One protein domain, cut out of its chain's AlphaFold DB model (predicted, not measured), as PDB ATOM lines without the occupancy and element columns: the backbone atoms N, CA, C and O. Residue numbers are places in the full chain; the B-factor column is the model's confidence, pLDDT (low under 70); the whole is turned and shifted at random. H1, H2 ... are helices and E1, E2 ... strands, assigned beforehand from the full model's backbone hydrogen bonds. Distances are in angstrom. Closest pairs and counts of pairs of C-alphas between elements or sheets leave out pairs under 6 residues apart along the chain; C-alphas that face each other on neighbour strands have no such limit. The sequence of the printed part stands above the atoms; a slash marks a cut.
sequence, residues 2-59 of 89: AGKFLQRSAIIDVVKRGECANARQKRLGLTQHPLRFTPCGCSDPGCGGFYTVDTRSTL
ATOM      1  N   ALA A   2      67.655 -35.307  52.417       54.03
ATOM      2  CA  ALA A   2      66.482 -35.612  51.602       54.03
ATOM      3  C   ALA A   2      65.521 -34.407  51.648       54.03
ATOM      4  O   ALA A   2      65.163 -33.957  52.735       54.03
ATOM      5  N   GLY A   3      65.190 -33.826  50.489       60.88
ATOM      6  CA  GLY A   3      64.330 -32.642  50.402       60.88
ATOM      7  C   GLY A   3      62.981 -32.860  51.097       60.88
ATOM      8  O   GLY A   3      62.531 -33.994  51.227       60.88
ATOM      9  N   LYS A   4      62.323 -31.775  51.532       62.47
ATOM     10  CA  LYS A   4      61.062 -31.783  52.313       62.47
ATOM     11  C   LYS A   4      59.985 -32.745  51.768       62.47
ATOM     12  O   LYS A   4      59.252 -33.345  52.541       62.47
ATOM     13  N   PHE A   5      59.948 -32.961  50.452       61.81
ATOM     14  CA  PHE A   5      59.012 -33.865  49.764       61.81
ATOM     15  C   PHE A   5      59.297 -35.364  49.917       61.81
ATOM     16  O   PHE A   5      58.498 -36.177  49.469       61.81
ATOM     17  N   LEU A   6      60.415 -35.743  50.537       65.19
ATOM     18  CA  LEU A   6      60.760 -37.137  50.828       65.19
ATOM     19  C   LEU A   6      60.348 -37.550  52.253       65.19
ATOM     20  O   LEU A   6      60.512 -38.709  52.626       65.19
ATOM     21  N   GLN A   7      59.803 -36.623  53.053       74.44
ATOM     22  CA  GLN A   7      59.305 -36.907  54.399       74.44
ATOM     23  C   GLN A   7      57.852 -37.388  54.349       74.44
ATOM     24  O   GLN A   7      56.975 -36.728  53.791       74.44
ATOM     25  N   ARG A   8      57.574 -38.536  54.979       80.62
ATOM     26  CA  ARG A   8      56.248 -39.176  54.962       80.62
ATOM     27  C   ARG A   8      55.135 -38.263  55.489       80.62
ATOM     28  O   ARG A   8      54.042 -38.266  54.934       80.62
ATOM     29  N   SER A   9      55.402 -37.488  56.537       79.31
ATOM     30  CA  SER A   9      54.437 -36.547  57.125       79.31
ATOM     31  C   SER A   9      54.030 -35.447  56.143       79.31
ATOM     32  O   SER A   9      52.837 -35.217  55.956       79.31
ATOM     33  N   ALA A  10      55.002 -34.837  55.461       75.94
ATOM     34  CA  ALA A  10      54.757 -33.819  54.444       75.94
ATOM     35  C   ALA A  10      53.958 -34.384  53.260       75.94
ATOM     36  O   ALA A  10      53.029 -33.736  52.783       75.94
ATOM     37  N   ILE A  11      54.252 -35.615  52.823       81.31
ATOM     38  CA  ILE A  11      53.482 -36.293  51.765       81.31
ATOM     39  C   ILE A  11      52.021 -36.490  52.197       81.31
ATOM     40  O   ILE A  11      51.108 -36.173  51.438       81.31
ATOM     41  N   ILE A  12      51.788 -36.977  53.422       84.62
ATOM     42  CA  ILE A  12      50.432 -37.196  53.950       84.62
ATOM     43  C   ILE A  12      49.648 -35.877  54.028       84.62
ATOM     44  O   ILE A  12      48.474 -35.852  53.657       84.62
ATOM     45  N   ASP A  13      50.273 -34.786  54.485       83.19
ATOM     46  CA  ASP A  13      49.631 -33.465  54.548       83.19
ATOM     47  C   ASP A  13      49.232 -32.967  53.150       83.19
ATOM     48  O   ASP A  13      48.096 -32.537  52.942       83.19
ATOM     49  N   VAL A  14      50.115 -33.113  52.156       84.50
ATOM     50  CA  VAL A  14      49.812 -32.752  50.761       84.50
ATOM     51  C   VAL A  14      48.620 -33.548  50.236       84.50
ATOM     52  O   VAL A  14      47.689 -32.952  49.699       84.50
ATOM     53  N   VAL A  15      48.595 -34.869  50.432       87.75
ATOM     54  CA  VAL A  15      47.483 -35.714  49.965       87.75
ATOM     55  C   VAL A  15      46.157 -35.270  50.589       87.75
ATOM     56  O   VAL A  15      45.208 -34.986  49.858       87.75
ATOM     57  N   LYS A  16      46.106 -35.109  51.919       89.06
ATOM     58  CA  LYS A  16      44.891 -34.664  52.627       89.06
ATOM     59  C   LYS A  16      44.412 -33.293  52.152       89.06
ATOM     60  O   LYS A  16      43.219 -33.077  51.943       89.06
ATOM     61  N   ARG A  17      45.332 -32.348  51.938       87.19
ATOM     62  CA  ARG A  17      44.993 -31.022  51.399       87.19
ATOM     63  C   ARG A  17      44.474 -31.101  49.967       87.19
ATOM     64  O   ARG A  17      43.559 -30.352  49.624       87.19
ATOM     65  N   GLY A  18      45.013 -32.007  49.154       90.38
ATOM     66  CA  GLY A  18      44.527 -32.284  47.803       90.38
ATOM     67  C   GLY A  18      43.095 -32.819  47.801       90.38
ATOM     68  O   GLY A  18      42.263 -32.353  47.026       90.38
ATOM     69  N   GLU A  19      42.765 -33.738  48.711       92.25
ATOM     70  CA  GLU A  19      41.398 -34.251  48.893       92.25
ATOM     71  C   GLU A  19      40.419 -33.144  49.306       92.25
ATOM     72  O   GLU A  19      39.352 -32.996  48.702       92.25
ATOM     73  N   CYS A  20      40.804 -32.301  50.269       91.06
ATOM     74  CA  CYS A  20      40.012 -31.138  50.675       91.06
ATOM     75  C   CYS A  20      39.796 -30.150  49.518       91.06
ATOM     76  O   CYS A  20      38.683 -29.654  49.317       91.06
ATOM     77  N   ALA A  21      40.840 -29.874  48.733       91.44
ATOM     78  CA  ALA A  21      40.756 -28.987  47.578       91.44
ATOM     79  C   ALA A  21      39.848 -29.560  46.479       91.44
ATOM     80  O   ALA A  21      39.012 -28.830  45.950       91.44
ATOM     81  N   ASN A  22      39.926 -30.867  46.213       92.25
ATOM     82  CA  ASN A  22      39.015 -31.579  45.311       92.25
ATOM     83  C   ASN A  22      37.556 -31.486  45.777       92.25
ATOM     84  O   ASN A  22      36.657 -31.202  44.984       92.25
ATOM     85  N   ALA A  23      37.298 -31.703  47.069       92.25
ATOM     86  CA  ALA A  23      35.953 -31.581  47.624       92.25
ATOM     87  C   ALA A  23      35.410 -30.150  47.472       92.25
ATOM     88  O   ALA A  23      34.261 -29.960  47.067       92.25
ATOM     89  N   ARG A  24      36.245 -29.136  47.736       92.00
ATOM     90  CA  ARG A  24      35.888 -27.723  47.552       92.00
ATOM     91  C   ARG A  24      35.609 -27.394  46.087       92.00
ATOM     92  O   ARG A  24      34.595 -26.769  45.797       92.00
ATOM     93  N   GLN A  25      36.460 -27.848  45.172       93.69
ATOM     94  CA  GLN A  25      36.288 -27.661  43.733       93.69
ATOM     95  C   GLN A  25      34.941 -28.218  43.250       93.69
ATOM     96  O   GLN A  25      34.211 -27.524  42.544       93.69
ATOM     97  N   LYS A  26      34.579 -29.436  43.680       92.38
ATOM     98  CA  LYS A  26      33.289 -30.065  43.349       92.38
ATOM     99  C   LYS A  26      32.101 -29.263  43.877       92.38
ATOM    100  O   LYS A  26      31.155 -29.033  43.134       92.38
ATOM    101  N   ARG A  27      32.162 -28.795  45.129       92.62
ATOM    102  CA  ARG A  27      31.101 -27.967  45.738       92.62
ATOM    103  C   ARG A  27      30.896 -26.637  45.016       92.62
ATOM    104  O   ARG A  27      29.783 -26.132  44.994       92.62
ATOM    105  N   LEU A  28      31.955 -26.084  44.431       90.62
ATOM    106  CA  LEU A  28      31.908 -24.837  43.668       90.62
ATOM    107  C   LEU A  28      31.512 -25.038  42.195       90.62
ATOM    108  O   LEU A  28      31.450 -24.063  41.456       90.62
ATOM    109  N   GLY A  29      31.291 -26.278  41.742       90.88
ATOM    110  CA  GLY A  29      31.003 -26.572  40.333       90.88
ATOM    111  C   GLY A  29      32.196 -26.365  39.391       90.88
ATOM    112  O   GLY A  29      32.036 -26.403  38.177       90.88
ATOM    113  N   LEU A  30      33.408 -26.185  39.922       91.62
ATOM    114  CA  LEU A  30      34.612 -25.851  39.154       91.62
ATOM    115  C   LEU A  30      35.374 -27.101  38.690       91.62
ATOM    116  O   LEU A  30      36.601 -27.097  38.615       91.62
ATOM    117  N   THR A  31      34.677 -28.202  38.409       89.44
ATOM    118  CA  THR A  31      35.297 -29.502  38.084       89.44
ATOM    119  C   THR A  31      36.124 -29.481  36.798       89.44
ATOM    120  O   THR A  31      37.022 -30.302  36.637       89.44
ATOM    121  N   GLN A  32      35.868 -28.517  35.912       90.69
ATOM    122  CA  GLN A  32      36.651 -28.285  34.698       90.69
ATOM    123  C   GLN A  32      37.919 -27.452  34.943       90.69
ATOM    124  O   GLN A  32      38.770 -27.374  34.066       90.69
ATOM    125  N   HIS A  33      38.086 -26.835  36.112       92.75
ATOM    126  CA  HIS A  33      39.258 -26.016  36.415       92.75
ATOM    127  C   HIS A  33      40.334 -26.843  37.119       92.75
ATOM    128  O   HIS A  33      40.033 -27.501  38.112       92.75
ATOM    129  N   PRO A  34      41.592 -26.844  36.660       91.94
ATOM    130  CA  PRO A  34      42.611 -27.690  37.257       91.94
ATOM    131  C   PRO A  34      43.000 -27.209  38.659       91.94
ATOM    132  O   PRO A  34      43.084 -26.012  38.937       91.94
ATOM    133  N   LEU A  35      43.313 -28.162  39.539       92.62
ATOM    134  CA  LEU A  35      43.977 -27.877  40.806       92.62
ATOM    135  C   LEU A  35      45.487 -27.748  40.592       92.62
ATOM    136  O   LEU A  35      46.121 -28.602  39.972       92.62
ATOM    137  N   ARG A  36      46.076 -26.687  41.142       91.56
ATOM    138  CA  ARG A  36      47.514 -26.423  41.126       91.56
ATOM    139  C   ARG A  36      48.076 -26.565  42.525       91.56
ATOM    140  O   ARG A  36      47.596 -25.927  43.459       91.56
ATOM    141  N   PHE A  37      49.095 -27.404  42.649       89.56
ATOM    142  CA  PHE A  37      49.867 -27.534  43.872       89.56
ATOM    143  C   PHE A  37      50.962 -26.469  43.917       89.56
ATOM    144  O   PHE A  37      51.686 -26.276  42.939       89.56
ATOM    145  N   THR A  38      51.106 -25.809  45.060       87.50
ATOM    146  CA  THR A  38      52.177 -24.852  45.323       87.50
ATOM    147  C   THR A  38      52.885 -25.237  46.621       87.50
ATOM    148  O   THR A  38      52.237 -25.341  47.668       87.50
ATOM    149  N   PRO A  39      54.207 -25.467  46.585       83.06
ATOM    150  CA  PRO A  39      54.963 -25.782  47.786       83.06
ATOM    151  C   PRO A  39      55.059 -24.553  48.700       83.06
ATOM    152  O   PRO A  39      55.292 -23.443  48.232       83.06
ATOM    153  N   CYS A  40      54.904 -24.748  50.014       79.81
ATOM    154  CA  CYS A  40      54.832 -23.646  50.988       79.81
ATOM    155  C   CYS A  40      56.172 -22.900  51.170       79.81
ATOM    156  O   CYS A  40      56.201 -21.778  51.663       79.81
ATOM    157  N   GLY A  41      57.305 -23.507  50.800       76.06
ATOM    158  CA  GLY A  41      58.645 -22.910  50.919       76.06
ATOM    159  C   GLY A  41      59.162 -22.747  52.359       76.06
ATOM    160  O   GLY A  41      60.374 -22.788  52.571       76.06
ATOM    161  N   CYS A  42      58.275 -22.646  53.352       79.25
ATOM    162  CA  CYS A  42      58.601 -22.435  54.761       79.25
ATOM    163  C   CYS A  42      59.504 -23.529  55.348       79.25
ATOM    164  O   CYS A  42      59.502 -24.670  54.887       79.25
ATOM    165  N   SER A  43      60.294 -23.186  56.366       75.62
ATOM    166  CA  SER A  43      61.288 -24.074  56.992       75.62
ATOM    167  C   SER A  43      60.698 -25.248  57.782       75.62
ATOM    168  O   SER A  43      61.457 -26.114  58.205       75.62
ATOM    169  N   ASP A  44      59.376 -25.297  57.954       75.25
ATOM    170  CA  ASP A  44      58.683 -26.370  58.661       75.25
ATOM    171  C   ASP A  44      58.749 -27.691  57.862       75.25
ATOM    172  O   ASP A  44      58.237 -27.760  56.738       75.25
ATOM    173  N   PRO A  45      59.364 -28.757  58.410       67.62
ATOM    174  CA  PRO A  45      59.461 -30.055  57.746       67.62
ATOM    175  C   PRO A  45      58.114 -30.787  57.626       67.62
ATOM    176  O   PRO A  45      58.012 -31.722  56.833       67.62
ATOM    177  N   GLY A  46      57.091 -30.393  58.392       69.50
ATOM    178  CA  GLY A  46      55.733 -30.931  58.304       69.50
ATOM    179  C   GLY A  46      54.845 -30.218  57.281       69.50
ATOM    180  O   GLY A  46      53.781 -30.732  56.943       69.50
ATOM    181  N   CYS A  47      55.270 -29.063  56.763       74.56
ATOM    182  CA  CYS A  47      54.460 -28.248  55.867       74.56
ATOM    183  C   CYS A  47      54.762 -28.561  54.395       74.56
ATOM    184  O   CYS A  47      55.753 -28.099  53.823       74.56
ATOM    185  N   GLY A  48      53.890 -29.345  53.759       74.25
ATOM    186  CA  GLY A  48      54.112 -29.798  52.385       74.25
ATOM    187  C   GLY A  48      53.739 -28.776  51.303       74.25
ATOM    188  O   GLY A  48      54.455 -28.634  50.312       74.25
ATOM    189  N   GLY A  49      52.648 -28.023  51.481       84.88
ATOM    190  CA  GLY A  49      52.171 -27.050  50.493       84.88
ATOM    191  C   GLY A  49      50.666 -26.816  50.541       84.88
ATOM    192  O   GLY A  49      49.982 -27.190  51.494       84.88
ATOM    193  N   PHE A  50      50.138 -26.179  49.503       86.00
ATOM    194  CA  PHE A  50      48.711 -25.908  49.362       86.00
ATOM    195  C   PHE A  50      48.242 -26.097  47.919       86.00
ATOM    196  O   PHE A  50      49.040 -26.119  46.984       86.00
ATOM    197  N   TYR A  51      46.929 -26.251  47.751       91.94
ATOM    198  CA  TYR A  51      46.282 -26.377  46.449       91.94
ATOM    199  C   TYR A  51      45.412 -25.158  46.167       91.94
ATOM    200  O   TYR A  51      44.707 -24.669  47.051       91.94
ATOM    201  N   THR A  52      45.428 -24.704  44.920       92.12
ATOM    202  CA  THR A  52      44.566 -23.633  44.411       92.12
ATOM    203  C   THR A  52      43.811 -24.117  43.180       92.12
ATOM    204  O   THR A  52      44.336 -24.909  42.402       92.12
ATOM    205  N   VAL A  53      42.561 -23.679  43.012       92.56
ATOM    206  CA  VAL A  53      41.811 -23.911  41.770       92.56
ATOM    207  C   VAL A  53      42.221 -22.824  40.785       92.56
ATOM    208  O   VAL A  53      42.047 -21.641  41.073       92.56
ATOM    209  N   ASP A  54      42.767 -23.212  39.637       92.25
ATOM    210  CA  ASP A  54      43.115 -22.278  38.571       92.25
ATOM    211  C   ASP A  54      41.881 -21.978  37.714       92.25
ATOM    212  O   ASP A  54      41.578 -22.677  36.750       92.25
ATOM    213  N   THR A  55      41.160 -20.918  38.075       90.56
ATOM    214  CA  THR A  55      39.956 -20.477  37.356       90.56
ATOM    215  C   THR A  55      40.260 -19.783  36.029       90.56
ATOM    216  O   THR A  55      39.334 -19.481  35.282       90.56
ATOM    217  N   ARG A  56      41.536 -19.509  35.722       91.81
ATOM    218  CA  ARG A  56      41.944 -18.901  34.444       91.81
ATOM    219  C   ARG A  56      42.011 -19.931  33.322       91.81
ATOM    220  O   ARG A  56      41.948 -19.560  32.155       91.81
ATOM    221  N   SER A  57      42.140 -21.205  33.681       87.25
ATOM    222  CA  SER A  57      42.223 -22.322  32.747       87.25
ATOM    223  C   SER A  57      40.978 -23.191  32.874       87.25
ATOM    224  O   SER A  57      40.666 -23.664  33.966       87.25
ATOM    225  N   THR A  58      40.295 -23.460  31.765       92.50
ATOM    226  CA  THR A  58      39.181 -24.418  31.720       92.50
ATOM    227  C   THR A  58      39.603 -25.612  30.881       92.50
ATOM    228  O   THR A  58      40.047 -25.456  29.744       92.50
ATOM    229  N   LEU A  59      39.506 -26.810  31.451       90.06
ATOM    230  CA  LEU A  59      39.770 -28.047  30.734       90.06
ATOM    231  C   LEU A  59      38.629 -28.322  29.744       90.06
ATOM    232  O   LEU A  59      37.461 -28.146  30.101       90.06
TER     233      LEU A  59
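Overview. This is residues 2 to 59 of the 89 residues of an uncharacterized protein of Xanthomonas sp. NCPPB 1128 (UniProt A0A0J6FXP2). One long helix, H1, lies alongside a narrow two-stranded hairpin, E1 and E2, with the helix on one side and the slender ribbon of strands on the other. The helix makes most of the length, and the long loop of the hairpin, residues 39 to 49, reaches back toward the end where the helix begins. The printed part has 58 residues, with one named helix and two named strands in the order H1, E1, E2; the sheet, in the order E1 - E2, is antiparallel. The class is mixed, helices and strands, though only 28 of the 58 residues, under half, are in named elements. The whole is only just loose, close to compact, with a radius of gyration of the C-alphas of 12.6 A, and only just elongated, spanning 37 by 18 by 14 A.

Arrangement. Residues 8 to 27 form H1, in which every O i to N i+4 pair is within hydrogen-bond range. A short link of 7 residues joins it to E1, residues 35 to 38. A long link of 11 residues then leads to E2, residues 50 to 53, and E1 and E2 form a hairpin. These neighbour strands are antiparallel, with 147 degrees between their directions. The C-alphas of Leu 35 and Val 53 face each other at 4.6 A. N 36 and O 52 are within hydrogen-bond range at 2.8 A, as are N 50 and O 38 at 2.9 A. H1 and E2 have 9 pairs of C-alphas within 8 A, the closest being those of Ala 21 and Tyr 51, 6.2 A apart. H1 and E1 have 2 such pairs, the closest being those of Ala 21 and Leu 35, 7.6 A apart. The centre of H1 is 9.0 A from that of E2 and 10.3 A from that of E1.

Along the chain. H1 begins with C-alpha 8 at (56.248, -39.176, 54.962) and ends with C-alpha 27 at (31.101, -27.967, 45.738), 29.0 A from first to last C-alpha. E1 measures 9.8 A from Leu 35 to Thr 38. E2 measures 10.5 A from Phe 50 to Val 53, and its C-alpha 53 is at (41.811, -23.911, 41.770).

Size, cuts and confidence. The two C-alphas farthest apart are those of Ala 2 and Gly 29, at 38.3 A, while the first and last printed C-alphas, of Ala 2 and Leu 59, are 34.7 A apart. The printed part runs from residue 2 to residue 59 and has no cut. The link from E1 to E2 is long. The mean pLDDT of the printed part is 84.1, and the model's confidence is low, under 70, at residues 2 to 6 and 45 to 46.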